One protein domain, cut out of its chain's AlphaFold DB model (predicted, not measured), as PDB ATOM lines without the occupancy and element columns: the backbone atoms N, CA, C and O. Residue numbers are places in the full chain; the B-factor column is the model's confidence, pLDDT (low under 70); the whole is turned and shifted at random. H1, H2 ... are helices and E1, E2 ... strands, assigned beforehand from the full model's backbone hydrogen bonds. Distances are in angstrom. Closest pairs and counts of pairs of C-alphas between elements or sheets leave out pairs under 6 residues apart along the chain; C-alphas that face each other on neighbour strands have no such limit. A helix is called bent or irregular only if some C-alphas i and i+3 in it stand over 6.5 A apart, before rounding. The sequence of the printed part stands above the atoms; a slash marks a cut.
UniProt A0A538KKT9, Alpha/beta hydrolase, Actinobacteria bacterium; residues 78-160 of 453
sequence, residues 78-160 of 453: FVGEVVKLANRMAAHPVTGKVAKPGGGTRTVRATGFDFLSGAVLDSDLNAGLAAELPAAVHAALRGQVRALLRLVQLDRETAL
ATOM      1  N   PHE A  78      33.899  29.422   7.121       98.19
ATOM      2  CA  PHE A  78      34.369  30.048   5.883       98.19
ATOM      3  C   PHE A  78      35.369  31.193   6.120       98.19
ATOM      4  O   PHE A  78      36.439  31.204   5.519       98.19
ATOM      5  N   VAL A  79      35.061  32.110   7.043       98.50
ATOM      6  CA  VAL A  79      35.917  33.268   7.350       98.50
ATOM      7  C   VAL A  79      37.294  32.829   7.852       98.50
ATOM      8  O   VAL A  79      38.314  33.246   7.308       98.50
ATOM      9  N   GLY A  80      37.336  31.945   8.855       98.69
ATOM     10  CA  GLY A  80      38.600  31.444   9.396       98.69
ATOM     11  C   GLY A  80      39.402  30.652   8.365       98.69
ATOM     12  O   GLY A  80      40.632  30.719   8.348       98.69
ATOM     13  N   GLU A  81      38.725  29.932   7.471       98.81
ATOM     14  CA  GLU A  81      39.371  29.205   6.383       98.81
ATOM     15  C   GLU A  81      39.986  30.137   5.328       98.81
ATOM     16  O   GLU A  81      41.119  29.887   4.910       98.81
ATOM     17  N   VAL A  82      39.311  31.229   4.947       98.81
ATOM     18  CA  VAL A  82      39.865  32.244   4.029       98.81
ATOM     19  C   VAL A  82      41.114  32.883   4.625       98.81
ATOM     20  O   VAL A  82      42.163  32.876   3.983       98.81
ATOM     21  N   VAL A  83      41.042  33.359   5.871       98.75
ATOM     22  CA  VAL A  83      42.183  33.969   6.577       98.75
ATOM     23  C   VAL A  83      43.369  33.005   6.635       98.75
ATOM     24  O   VAL A  83      44.496  33.355   6.274       98.75
ATOM     25  N   LYS A  84      43.119  31.761   7.060       98.81
ATOM     26  CA  LYS A  84      44.155  30.729   7.172       98.81
ATOM     27  C   LYS A  84      44.799  30.430   5.823       98.81
ATOM     28  O   LYS A  84      46.018  30.271   5.753       98.81
ATOM     29  N   LEU A  85      43.993  30.317   4.769       98.81
ATOM     30  CA  LEU A  85      44.483  30.019   3.430       98.81
ATOM     31  C   LEU A  85      45.283  31.191   2.852       98.81
ATOM     32  O   LEU A  85      46.376  30.954   2.353       98.81
ATOM     33  N   ALA A  86      44.800  32.429   2.989       98.69
ATOM     34  CA  ALA A  86      45.489  33.629   2.514       98.69
ATOM     35  C   ALA A  86      46.876  33.775   3.154       98.69
ATOM     36  O   ALA A  86      47.878  33.842   2.443       98.69
ATOM     37  N   ASN A  87      46.959  33.699   4.487       98.62
ATOM     38  CA  ASN A  87      48.236  33.768   5.205       98.62
ATOM     39  C   ASN A  87      49.179  32.610   4.829       98.62
ATOM     40  O   ASN A  87      50.378  32.816   4.651       98.62
ATOM     41  N   ARG A  88      48.649  31.392   4.645       98.62
ATOM     42  CA  ARG A  88      49.448  30.249   4.178       98.62
ATOM     43  C   ARG A  88      49.990  30.471   2.767       98.62
ATOM     44  O   ARG A  88      51.145  30.149   2.520       98.62
ATOM     45  N   MET A  89      49.175  30.991   1.854       98.56
ATOM     46  CA  MET A  89      49.557  31.231   0.459       98.56
ATOM     47  C   MET A  89      50.518  32.407   0.295       98.56
ATOM     48  O   MET A  89      51.292  32.421  -0.661       98.56
ATOM     49  N   ALA A  90      50.485  33.377   1.208       98.12
ATOM     50  CA  ALA A  90      51.471  34.449   1.260       98.12
ATOM     51  C   ALA A  90      52.871  33.908   1.586       98.12
ATOM     52  O   ALA A  90      53.833  34.261   0.914       98.12
ATOM     53  N   ALA A  91      52.976  32.988   2.551       98.19
ATOM     54  CA  ALA A  91      54.239  32.319   2.872       98.19
ATOM     55  C   ALA A  91      54.639  31.263   1.823       98.19
ATOM     56  O   ALA A  91      55.814  31.108   1.490       98.19
ATOM     57  N   HIS A  92      53.661  30.526   1.295       98.00
ATOM     58  CA  HIS A  92      53.874  29.397   0.393       98.00
ATOM     59  C   HIS A  92      52.884  29.441  -0.776       98.00
ATOM     60  O   HIS A  92      51.812  28.827  -0.707       98.00
ATOM     61  N   PRO A  93      53.232  30.140  -1.872       98.12
ATOM     62  CA  PRO A  93      52.395  30.189  -3.060       98.12
ATOM     63  C   PRO A  93      52.079  28.793  -3.594       98.12
ATOM     64  O   PRO A  93      52.933  27.904  -3.650       98.12
ATOM     65  N   VAL A  94      50.843  28.608  -4.036       98.19
ATOM     66  CA  VAL A  94      50.326  27.319  -4.491       98.19
ATOM     67  C   VAL A  94      50.461  27.228  -6.003       98.19
ATOM     68  O   VAL A  94      50.201  28.188  -6.724       98.19
ATOM     69  N   THR A  95      50.870  26.064  -6.504       98.50
ATOM     70  CA  THR A  95      50.983  25.793  -7.941       98.50
ATOM     71  C   THR A  95      50.288  24.480  -8.281       98.50
ATOM     72  O   THR A  95      50.329  23.526  -7.508       98.50
ATOM     73  N   GLY A  96      49.638  24.410  -9.441       97.88
ATOM     74  CA  GLY A  96      48.962  23.195  -9.881       97.88
ATOM     75  C   GLY A  96      48.392  23.297 -11.288       97.88
ATOM     76  O   GLY A  96      48.407  24.354 -11.913       97.88
ATOM     77  N   LYS A  97      47.894  22.171 -11.803       97.88
ATOM     78  CA  LYS A  97      47.313  22.085 -13.149       97.88
ATOM     79  C   LYS A  97      45.803  22.319 -13.118       97.88
ATOM     80  O   LYS A  97      45.098  21.618 -12.388       97.88
ATOM     81  N   VAL A  98      45.317  23.222 -13.966       97.94
ATOM     82  CA  VAL A  98      43.886  23.475 -14.221       97.94
ATOM     83  C   VAL A  98      43.544  23.144 -15.672       97.94
ATOM     84  O   VAL A  98      44.400  23.245 -16.552       97.94
ATOM     85  N   ALA A  99      42.311  22.721 -15.939       97.56
ATOM     86  CA  ALA A  99      41.866  22.422 -17.298       97.56
ATOM     87  C   ALA A  99      41.716  23.696 -18.148       97.56
ATOM     88  O   ALA A  99      41.504  24.788 -17.620       97.56
ATOM     89  N   LYS A 100      41.809  23.551 -19.475       95.50
ATOM     90  CA  LYS A 100      41.571  24.636 -20.443       95.50
ATOM     91  C   LYS A 100      40.297  24.381 -21.262       95.50
ATOM     92  O   LYS A 100      40.034  23.218 -21.579       95.50
ATOM     93  N   PRO A 101      39.554  25.425 -21.686       92.25
ATOM     94  CA  PRO A 101      38.358  25.259 -22.523       92.25
ATOM     95  C   PRO A 101      38.630  24.533 -23.852       92.25
ATOM     96  O   PRO A 101      37.797  23.756 -24.318       92.25
ATOM     97  N   GLY A 102      39.818  24.737 -24.434       90.69
ATOM     98  CA  GLY A 102      40.289  24.048 -25.644       90.69
ATOM     99  C   GLY A 102      40.836  22.629 -25.420       90.69
ATOM    100  O   GLY A 102      41.308  22.009 -26.366       90.69
ATOM    101  N   GLY A 103      40.790  22.105 -24.191       93.06
ATOM    102  CA  GLY A 103      41.367  20.809 -23.826       93.06
ATOM    103  C   GLY A 103      42.785  20.894 -23.250       93.06
ATOM    104  O   GLY A 103      43.473  21.915 -23.326       93.06
ATOM    105  N   GLY A 104      43.223  19.803 -22.619       95.88
ATOM    106  CA  GLY A 104      44.486  19.753 -21.881       95.88
ATOM    107  C   GLY A 104      44.458  20.565 -20.581       95.88
ATOM    108  O   GLY A 104      43.398  20.895 -20.046       95.88
ATOM    109  N   THR A 105      45.646  20.875 -20.056       97.75
ATOM    110  CA  THR A 105      45.807  21.639 -18.809       97.75
ATOM    111  C   THR A 105      46.804  22.782 -18.974       97.75
ATOM    112  O   THR A 105      47.584  22.788 -19.926       97.75
ATOM    113  N   ARG A 106      46.766  23.747 -18.054       97.12
ATOM    114  CA  ARG A 106      47.806  24.764 -17.839       97.12
ATOM    115  C   ARG A 106      48.237  24.762 -16.381       97.12
ATOM    116  O   ARG A 106      47.428  24.458 -15.503       97.12
ATOM    117  N   THR A 107      49.497  25.096 -16.138       98.38
ATOM    118  CA  THR A 107      50.012  25.320 -14.787       98.38
ATOM    119  C   THR A 107      49.618  26.721 -14.341       98.38
ATOM    120  O   THR A 107      49.883  27.685 -15.049       98.38
ATOM    121  N   VAL A 108      48.987  26.825 -13.177       98.38
ATOM    122  CA  VAL A 108      48.622  28.091 -12.537       98.38
ATOM    123  C   VAL A 108      49.360  28.176 -11.215       98.38
ATOM    124  O   VAL A 108      49.361  27.214 -10.443       98.38
ATOM    125  N   ARG A 109      49.971  29.334 -10.969       98.06
ATOM    126  CA  ARG A 109      50.533  29.734  -9.680       98.06
ATOM    127  C   ARG A 109      49.664  30.842  -9.086       98.06
ATOM    128  O   ARG A 109      49.280  31.766  -9.809       98.06
ATOM    129  N   ALA A 110      49.370  30.724  -7.797       98.25
ATOM    130  CA  ALA A 110      48.612  31.698  -7.025       98.25
ATOM    131  C   ALA A 110      49.314  31.976  -5.689       98.25
ATOM    132  O   ALA A 110      49.683  31.052  -4.959       98.25
ATOM    133  N   THR A 111      49.498  33.253  -5.388       98.19
ATOM    134  CA  THR A 111      50.048  33.789  -4.140       98.19
ATOM    135  C   THR A 111      48.927  34.178  -3.172       98.19
ATOM    136  O   THR A 111      47.750  34.171  -3.534       98.19
ATOM    137  N   GLY A 112      49.284  34.526  -1.930       97.88
ATOM    138  CA  GLY A 112      48.333  35.120  -0.982       97.88
ATOM    139  C   GLY A 112      47.698  36.404  -1.519       97.88
ATOM    140  O   GLY A 112      46.499  36.591  -1.335       97.88
ATOM    141  N   PHE A 113      48.469  37.220  -2.249       96.75
ATOM    142  CA  PHE A 113      47.973  38.407  -2.943       96.75
ATOM    143  C   PHE A 113      46.930  38.032  -4.000       96.75
ATOM    144  O   PHE A 113      45.789  38.438  -3.857       96.75
ATOM    145  N   ASP A 114      47.264  37.163  -4.966       97.12
ATOM    146  CA  ASP A 114      46.326  36.741  -6.028       97.12
ATOM    147  C   ASP A 114      44.999  36.201  -5.476       97.12
ATOM    148  O   ASP A 114      43.939  36.361  -6.075       97.12
ATOM    149  N   PHE A 115      45.066  35.500  -4.344       98.38
ATOM    150  CA  PHE A 115      43.884  34.963  -3.690       98.38
ATOM    151  C   PHE A 115      43.080  36.043  -2.958       98.38
ATOM    152  O   PHE A 115      41.860  36.062  -3.090       98.38
ATOM    153  N   LEU A 116      43.737  36.910  -2.180       97.81
ATOM    154  CA  LEU A 116      43.057  37.918  -1.370       97.81
ATOM    155  C   LEU A 116      42.550  39.091  -2.220       97.81
ATOM    156  O   LEU A 116      41.370  39.406  -2.127       97.81
ATOM    157  N   SER A 117      43.404  39.709  -3.043       94.88
ATOM    158  CA  SER A 117      43.036  40.883  -3.849       94.88
ATOM    159  C   SER A 117      42.188  40.549  -5.075       94.88
ATOM    160  O   SER A 117      41.413  41.395  -5.497       94.88
ATOM    161  N   GLY A 118      42.314  39.335  -5.615       94.19
ATOM    162  CA  GLY A 118      41.471  38.830  -6.699       94.19
ATOM    163  C   GLY A 118      40.281  38.046  -6.152       94.19
ATOM    164  O   GLY A 118      39.314  38.611  -5.649       94.19
ATOM    165  N   ALA A 119      40.393  36.714  -6.154       95.00
ATOM    166  CA  ALA A 119      39.285  35.789  -5.887       95.00
ATOM    167  C   ALA A 119      38.435  36.077  -4.625       95.00
ATOM    168  O   ALA A 119      37.245  35.753  -4.624       95.00
ATOM    169  N   VAL A 120      39.017  36.613  -3.543       97.44
ATOM    170  CA  VAL A 120      38.274  36.999  -2.331       97.44
ATOM    171  C   VAL A 120      37.582  38.349  -2.508       97.44
ATOM    172  O   VAL A 120      36.357  38.373  -2.393       97.44
ATOM    173  N   LEU A 121      38.309  39.440  -2.779       95.38
ATOM    174  CA  LEU A 121      37.701  40.769  -2.944       95.38
ATOM    175  C   LEU A 121      36.682  40.788  -4.088       95.38
ATOM    176  O   LEU A 121      35.537  41.168  -3.866       95.38
ATOM    177  N   ASP A 122      37.036  40.268  -5.265       93.88
ATOM    178  CA  ASP A 122      36.165  40.274  -6.448       93.88
ATOM    179  C   ASP A 122      34.961  39.336  -6.339       93.88
ATOM    180  O   ASP A 122      34.039  39.387  -7.158       93.88
ATOM    181  N   SER A 123      34.881  38.535  -5.271       94.44
ATOM    182  CA  SER A 123      33.658  37.799  -4.964       94.44
ATOM    183  C   SER A 123      32.474  38.718  -4.656       94.44
ATOM    184  O   SER A 123      31.335  38.292  -4.842       94.44
ATOM    185  N   ASP A 124      32.681  39.969  -4.230       93.38
ATOM    186  CA  ASP A 124      31.584  40.922  -4.013       93.38
ATOM    187  C   ASP A 124      30.919  41.390  -5.325       93.38
ATOM    188  O   ASP A 124      29.710  41.633  -5.319       93.38
ATOM    189  N   LEU A 125      31.659  41.391  -6.438       90.75
ATOM    190  CA  LEU A 125      31.209  41.744  -7.788       90.75
ATOM    191  C   LEU A 125      30.798  40.534  -8.632       90.75
ATOM    192  O   LEU A 125      29.900  40.634  -9.469       90.75
ATOM    193  N   ASN A 126      31.450  39.388  -8.439       92.31
ATOM    194  CA  ASN A 126      31.263  38.219  -9.289       92.31
ATOM    195  C   ASN A 126      30.475  37.118  -8.568       92.31
ATOM    196  O   ASN A 126      30.944  36.489  -7.614       92.31
ATOM    197  N   ALA A 127      29.268  36.834  -9.060       92.44
ATOM    198  CA  ALA A 127      28.383  35.839  -8.460       92.44
ATOM    199  C   ALA A 127      28.930  34.404  -8.579       92.44
ATOM    200  O   ALA A 127      28.646  33.566  -7.720       92.44
ATOM    201  N   GLY A 128      29.731  34.121  -9.608       94.50
ATOM    202  CA  GLY A 128      30.410  32.839  -9.779       94.50
ATOM    203  C   GLY A 128      31.515  32.624  -8.745       94.50
ATOM    204  O   GLY A 128      31.551  31.571  -8.100       94.50
ATOM    205  N   LEU A 129      32.352  33.644  -8.506       95.75
ATOM    206  CA  LEU A 129      33.334  33.623  -7.414       95.75
ATOM    207  C   LEU A 129      32.631  33.433  -6.069       95.75
ATOM    208  O   LEU A 129      32.968  32.506  -5.334       95.75
ATOM    209  N   ALA A 130      31.602  34.233  -5.775       96.00
ATOM    210  CA  ALA A 130      30.849  34.135  -4.525       96.00
ATOM    211  C   ALA A 130      30.250  32.735  -4.287       96.00
ATOM    212  O   ALA A 130      30.214  32.256  -3.150       96.00
ATOM    213  N   ALA A 131      29.790  32.071  -5.352       97.19
ATOM    214  CA  ALA A 131      29.192  30.746  -5.273       97.19
ATOM    215  C   ALA A 131      30.231  29.624  -5.073       97.19
ATOM    216  O   ALA A 131      29.979  28.676  -4.325       97.19
ATOM    217  N   GLU A 132      31.398  29.695  -5.718       98.06
ATOM    218  CA  GLU A 132      32.407  28.626  -5.648       98.06
ATOM    219  C   GLU A 132      33.418  28.790  -4.499       98.06
ATOM    220  O   GLU A 132      33.944  27.788  -3.995       98.06
ATOM    221  N   LEU A 133      33.677  30.026  -4.056       98.50
ATOM    222  CA  LEU A 133      34.744  30.362  -3.110       98.50
ATOM    223  C   LEU A 133      34.681  29.547  -1.800       98.50
ATOM    224  O   LEU A 133      35.709  28.961  -1.442       98.50
ATOM    225  N   PRO A 134      33.524  29.373  -1.117       98.69
ATOM    226  CA  PRO A 134      33.469  28.571   0.108       98.69
ATOM    227  C   PRO A 134      33.910  27.117  -0.080       98.69
ATOM    228  O   PRO A 134      34.661  26.582   0.735       98.69
ATOM    229  N   ALA A 135      33.493  26.466  -1.169       98.62
ATOM    230  CA  ALA A 135      33.870  25.083  -1.443       98.62
ATOM    231  C   ALA A 135      35.336  24.957  -1.882       98.62
ATOM    232  O   ALA A 135      36.006  23.993  -1.502       98.62
ATOM    233  N   ALA A 136      35.839  25.916  -2.663       98.69
ATOM    234  CA  ALA A 136      37.205  25.910  -3.173       98.69
ATOM    235  C   ALA A 136      38.245  26.141  -2.065       98.69
ATOM    236  O   ALA A 136      39.225  25.395  -1.987       98.69
ATOM    237  N   VAL A 137      38.005  27.107  -1.173       98.81
ATOM    238  CA  VAL A 137      38.864  27.386  -0.006       98.81
ATOM    239  C   VAL A 137      38.927  26.168   0.911       98.81
ATOM    240  O   VAL A 137      40.006  25.692   1.275       98.81
ATOM    241  N   HIS A 138      37.762  25.598   1.209       98.62
ATOM    242  CA  HIS A 138      37.641  24.423   2.056       98.62
ATOM    243  C   HIS A 138      38.331  23.179   1.456       98.62
ATOM    244  O   HIS A 138      38.943  22.377   2.167       98.62
ATOM    245  N   ALA A 139      38.276  23.004   0.131       98.38
ATOM    246  CA  ALA A 139      39.015  21.956  -0.572       98.38
ATOM    247  C   ALA A 139      40.537  22.193  -0.525       98.38
ATOM    248  O   ALA A 139      41.295  21.263  -0.225       98.38
ATOM    249  N   ALA A 140      40.990  23.429  -0.746       98.56
ATOM    250  CA  ALA A 140      42.407  23.785  -0.755       98.56
ATOM    251  C   ALA A 140      43.090  23.558   0.601       98.56
ATOM    252  O   ALA A 140      44.191  23.008   0.647       98.56
ATOM    253  N   LEU A 141      42.419  23.875   1.714       98.38
ATOM    254  CA  LEU A 141      42.946  23.602   3.059       98.38
ATOM    255  C   LEU A 141      43.126  22.108   3.365       98.38
ATOM    256  O   LEU A 141      43.876  21.766   4.280       98.38
ATOM    257  N   ARG A 142      42.504  21.227   2.572       97.31
ATOM    258  CA  ARG A 142      42.683  19.767   2.599       97.31
ATOM    259  C   ARG A 142      43.574  19.238   1.475       97.31
ATOM    260  O   ARG A 142      43.477  18.070   1.106       97.31
ATOM    261  N   GLY A 143      44.404  20.097   0.893       96.62
ATOM    262  CA  GLY A 143      45.359  19.730  -0.155       96.62
ATOM    263  C   GLY A 143      44.756  19.613  -1.558       96.62
ATOM    264  O   GLY A 143      45.475  19.311  -2.507       96.62
ATOM    265  N   GLN A 144      43.461  19.884  -1.741       97.00
ATOM    266  CA  GLN A 144      42.801  19.832  -3.049       97.00
ATOM    267  C   GLN A 144      42.752  21.222  -3.687       97.00
ATOM    268  O   GLN A 144      41.711  21.866  -3.774       97.00
ATOM    269  N   VAL A 145      43.906  21.691  -4.153       97.62
ATOM    270  CA  VAL A 145      44.092  23.082  -4.603       97.62
ATOM    271  C   VAL A 145      43.501  23.400  -5.978       97.62
ATOM    272  O   VAL A 145      43.434  24.561  -6.368       97.62
ATOM    273  N   ARG A 146      43.072  22.392  -6.745       97.94
ATOM    274  CA  ARG A 146      42.677  22.592  -8.145       97.94
ATOM    275  C   ARG A 146      41.488  23.543  -8.306       97.94
ATOM    276  O   ARG A 146      41.506  24.349  -9.228       97.94
ATOM    277  N   ALA A 147      40.481  23.445  -7.435       98.06
ATOM    278  CA  ALA A 147      39.300  24.306  -7.506       98.06
ATOM    279  C   ALA A 147      39.677  25.766  -7.239       98.06
ATOM    280  O   ALA A 147      39.320  26.642  -8.016       98.06
ATOM    281  N   LEU A 148      40.503  26.005  -6.219       98.62
ATOM    282  CA  LEU A 148      41.035  27.328  -5.910       98.62
ATOM    283  C   LEU A 148      41.842  27.919  -7.075       98.62
ATOM    284  O   LEU A 148      41.597  29.045  -7.485       98.62
ATOM    285  N   LEU A 149      42.779  27.148  -7.636       98.69
ATOM    286  CA  LEU A 149      43.605  27.611  -8.755       98.69
ATOM    287  C   LEU A 149      42.776  27.890 -10.011       98.69
ATOM    288  O   LEU A 149      43.118  28.780 -10.784       98.69
ATOM    289  N   ARG A 150      41.690  27.137 -10.224       97.44
ATOM    290  CA  ARG A 150      40.730  27.420 -11.290       97.44
ATOM    291  C   ARG A 150      40.025  28.754 -11.046       97.44
ATOM    292  O   ARG A 150      39.934  29.520 -11.994       97.44
ATOM    293  N   LEU A 151      39.580  29.043  -9.820       96.88
ATOM    294  CA  LEU A 151      38.944  30.327  -9.498       96.88
ATOM    295  C   LEU A 151      39.892  31.507  -9.692       96.88
ATOM    296  O   LEU A 151      39.515  32.442 -10.375       96.88
ATOM    297  N   VAL A 152      41.132  31.429  -9.197       97.19
ATOM    298  CA  VAL A 152      42.139  32.489  -9.418       97.19
ATOM    299  C   VAL A 152      42.416  32.697 -10.911       97.19
ATOM    300  O   VAL A 152      42.619  33.816 -11.366       97.19
ATOM    301  N   GLN A 153      42.429  31.624 -11.705       95.44
ATOM    302  CA  GLN A 153      42.597  31.755 -13.150       95.44
ATOM    303  C   GLN A 153      41.375  32.385 -13.833       95.44
ATOM    304  O   GLN A 153      41.562  33.161 -14.763       95.44
ATOM    305  N   LEU A 154      40.159  32.026 -13.415       93.06
ATOM    306  CA  LEU A 154      38.929  32.601 -13.963       93.06
ATOM    307  C   LEU A 154      38.801  34.075 -13.604       93.06
ATOM    308  O   LEU A 154      38.506  34.870 -14.481       93.06
ATOM    309  N   ASP A 155      39.103  34.425 -12.359       92.94
ATOM    310  CA  ASP A 155      39.165  35.795 -11.863       92.94
ATOM    311  C   ASP A 155      40.058  36.676 -12.750       92.94
ATOM    312  O   ASP A 155      39.577  37.627 -13.361       92.94
ATOM    313  N   ARG A 156      41.314  36.257 -12.971       90.94
ATOM    314  CA  ARG A 156      42.256  36.931 -13.887       90.94
ATOM    315  C   ARG A 156      41.726  37.090 -15.313       90.94
ATOM    316  O   ARG A 156      42.116  38.028 -15.993       90.94
ATOM    317  N   GLU A 157      40.911  36.153 -15.794       87.69
ATOM    318  CA  GLU A 157      40.315  36.220 -17.133       87.69
ATOM    319  C   GLU A 157      39.121  37.177 -17.172       87.69
ATOM    320  O   GLU A 157      39.012  37.946 -18.120       87.69
ATOM    321  N   THR A 158      38.264  37.163 -16.148       83.00
ATOM    322  CA  THR A 158      37.054  38.002 -16.065       83.00
ATOM    323  C   THR A 158      37.313  39.435 -15.603       83.00
ATOM    324  O   THR A 158      36.473  40.305 -15.831       83.00
ATOM    325  N   ALA A 159      38.449  39.680 -14.946       80.62
ATOM    326  CA  ALA A 159      38.887  41.008 -14.520       80.62
ATOM    327  C   ALA A 159      39.449  41.845 -15.683       80.62
ATOM    328  O   ALA A 159      39.565  43.066 -15.574       80.62
ATOM    329  N   LEU A 160      39.785  41.215 -16.816       78.56
ATOM    330  CA  LEU A 160      40.148  41.946 -18.026       78.56
ATOM    331  C   LEU A 160      38.933  42.727 -18.518       78.56
ATOM    332  O   LEU A 160      37.842  42.170 -18.625       78.56
TER     333      LEU A 160
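This is residues 78 to 160 of the 453 residues of the protein "Alpha/beta hydrolase" of Actinobacteria bacterium (UniProt A0A538KKT9). Four helices pack into a compact cluster, H2 and H3 between H1 and H4, and a two-stranded hairpin, E1 and E2, packs over H4 with its turn reaching one far end. The printed part has 83 residues, in the order H1, E1, E2, H2, H3, H4, mostly helix with one antiparallel sheet. It is compact, with a radius of gyration of the C-alphas of 11.7 A and spans of 36 by 26 by 19 A.

Start at H1, residues 78 to 91. Next come E1, residues 94 to 99, and E2, residues 105 to 110, an antiparallel hairpin at 151 degrees; look for N 96 and O 108 at 3.0 A. H2, residues 112 to 124, touches H1 with residues 112 to 116 alone, closest at C-alphas 90 and 112, 3.9 A, a shallow tilt of 30 degrees, opposite ways. H3, residues 127 to 140, makes a helical hairpin with H2, closest at C-alphas 123 and 130, 4.6 A. H4, residues 146 to 158, touches H3, closest at C-alphas 136 and 148, 4.9 A, a shallow tilt of 29 degrees, opposite ways. H1 and H4 are apart. The closest C-alphas of E1 and H4, 98 and 150, are 5.8 A apart. Each O i to N i+4 pair is within hydrogen-bond range in H1 and H4, but 5 of 9 in H2 and 8 of 10 in H3.

Find C-alpha 78 at (34.369, 30.048, 5.883); H1 runs 20.2 A from there. H3 runs 20.0 A and is irregular, with C-alphas 131 and 134 7.2 A apart. H4 runs 18.2 A to C-alpha 158 at (37.054, 38.002, -16.065).

The farthest C-alphas, Gly 80 and Gly 102, are 35.9 A apart. The printed part has no cut, its links are tight, and no printed residue is under 70.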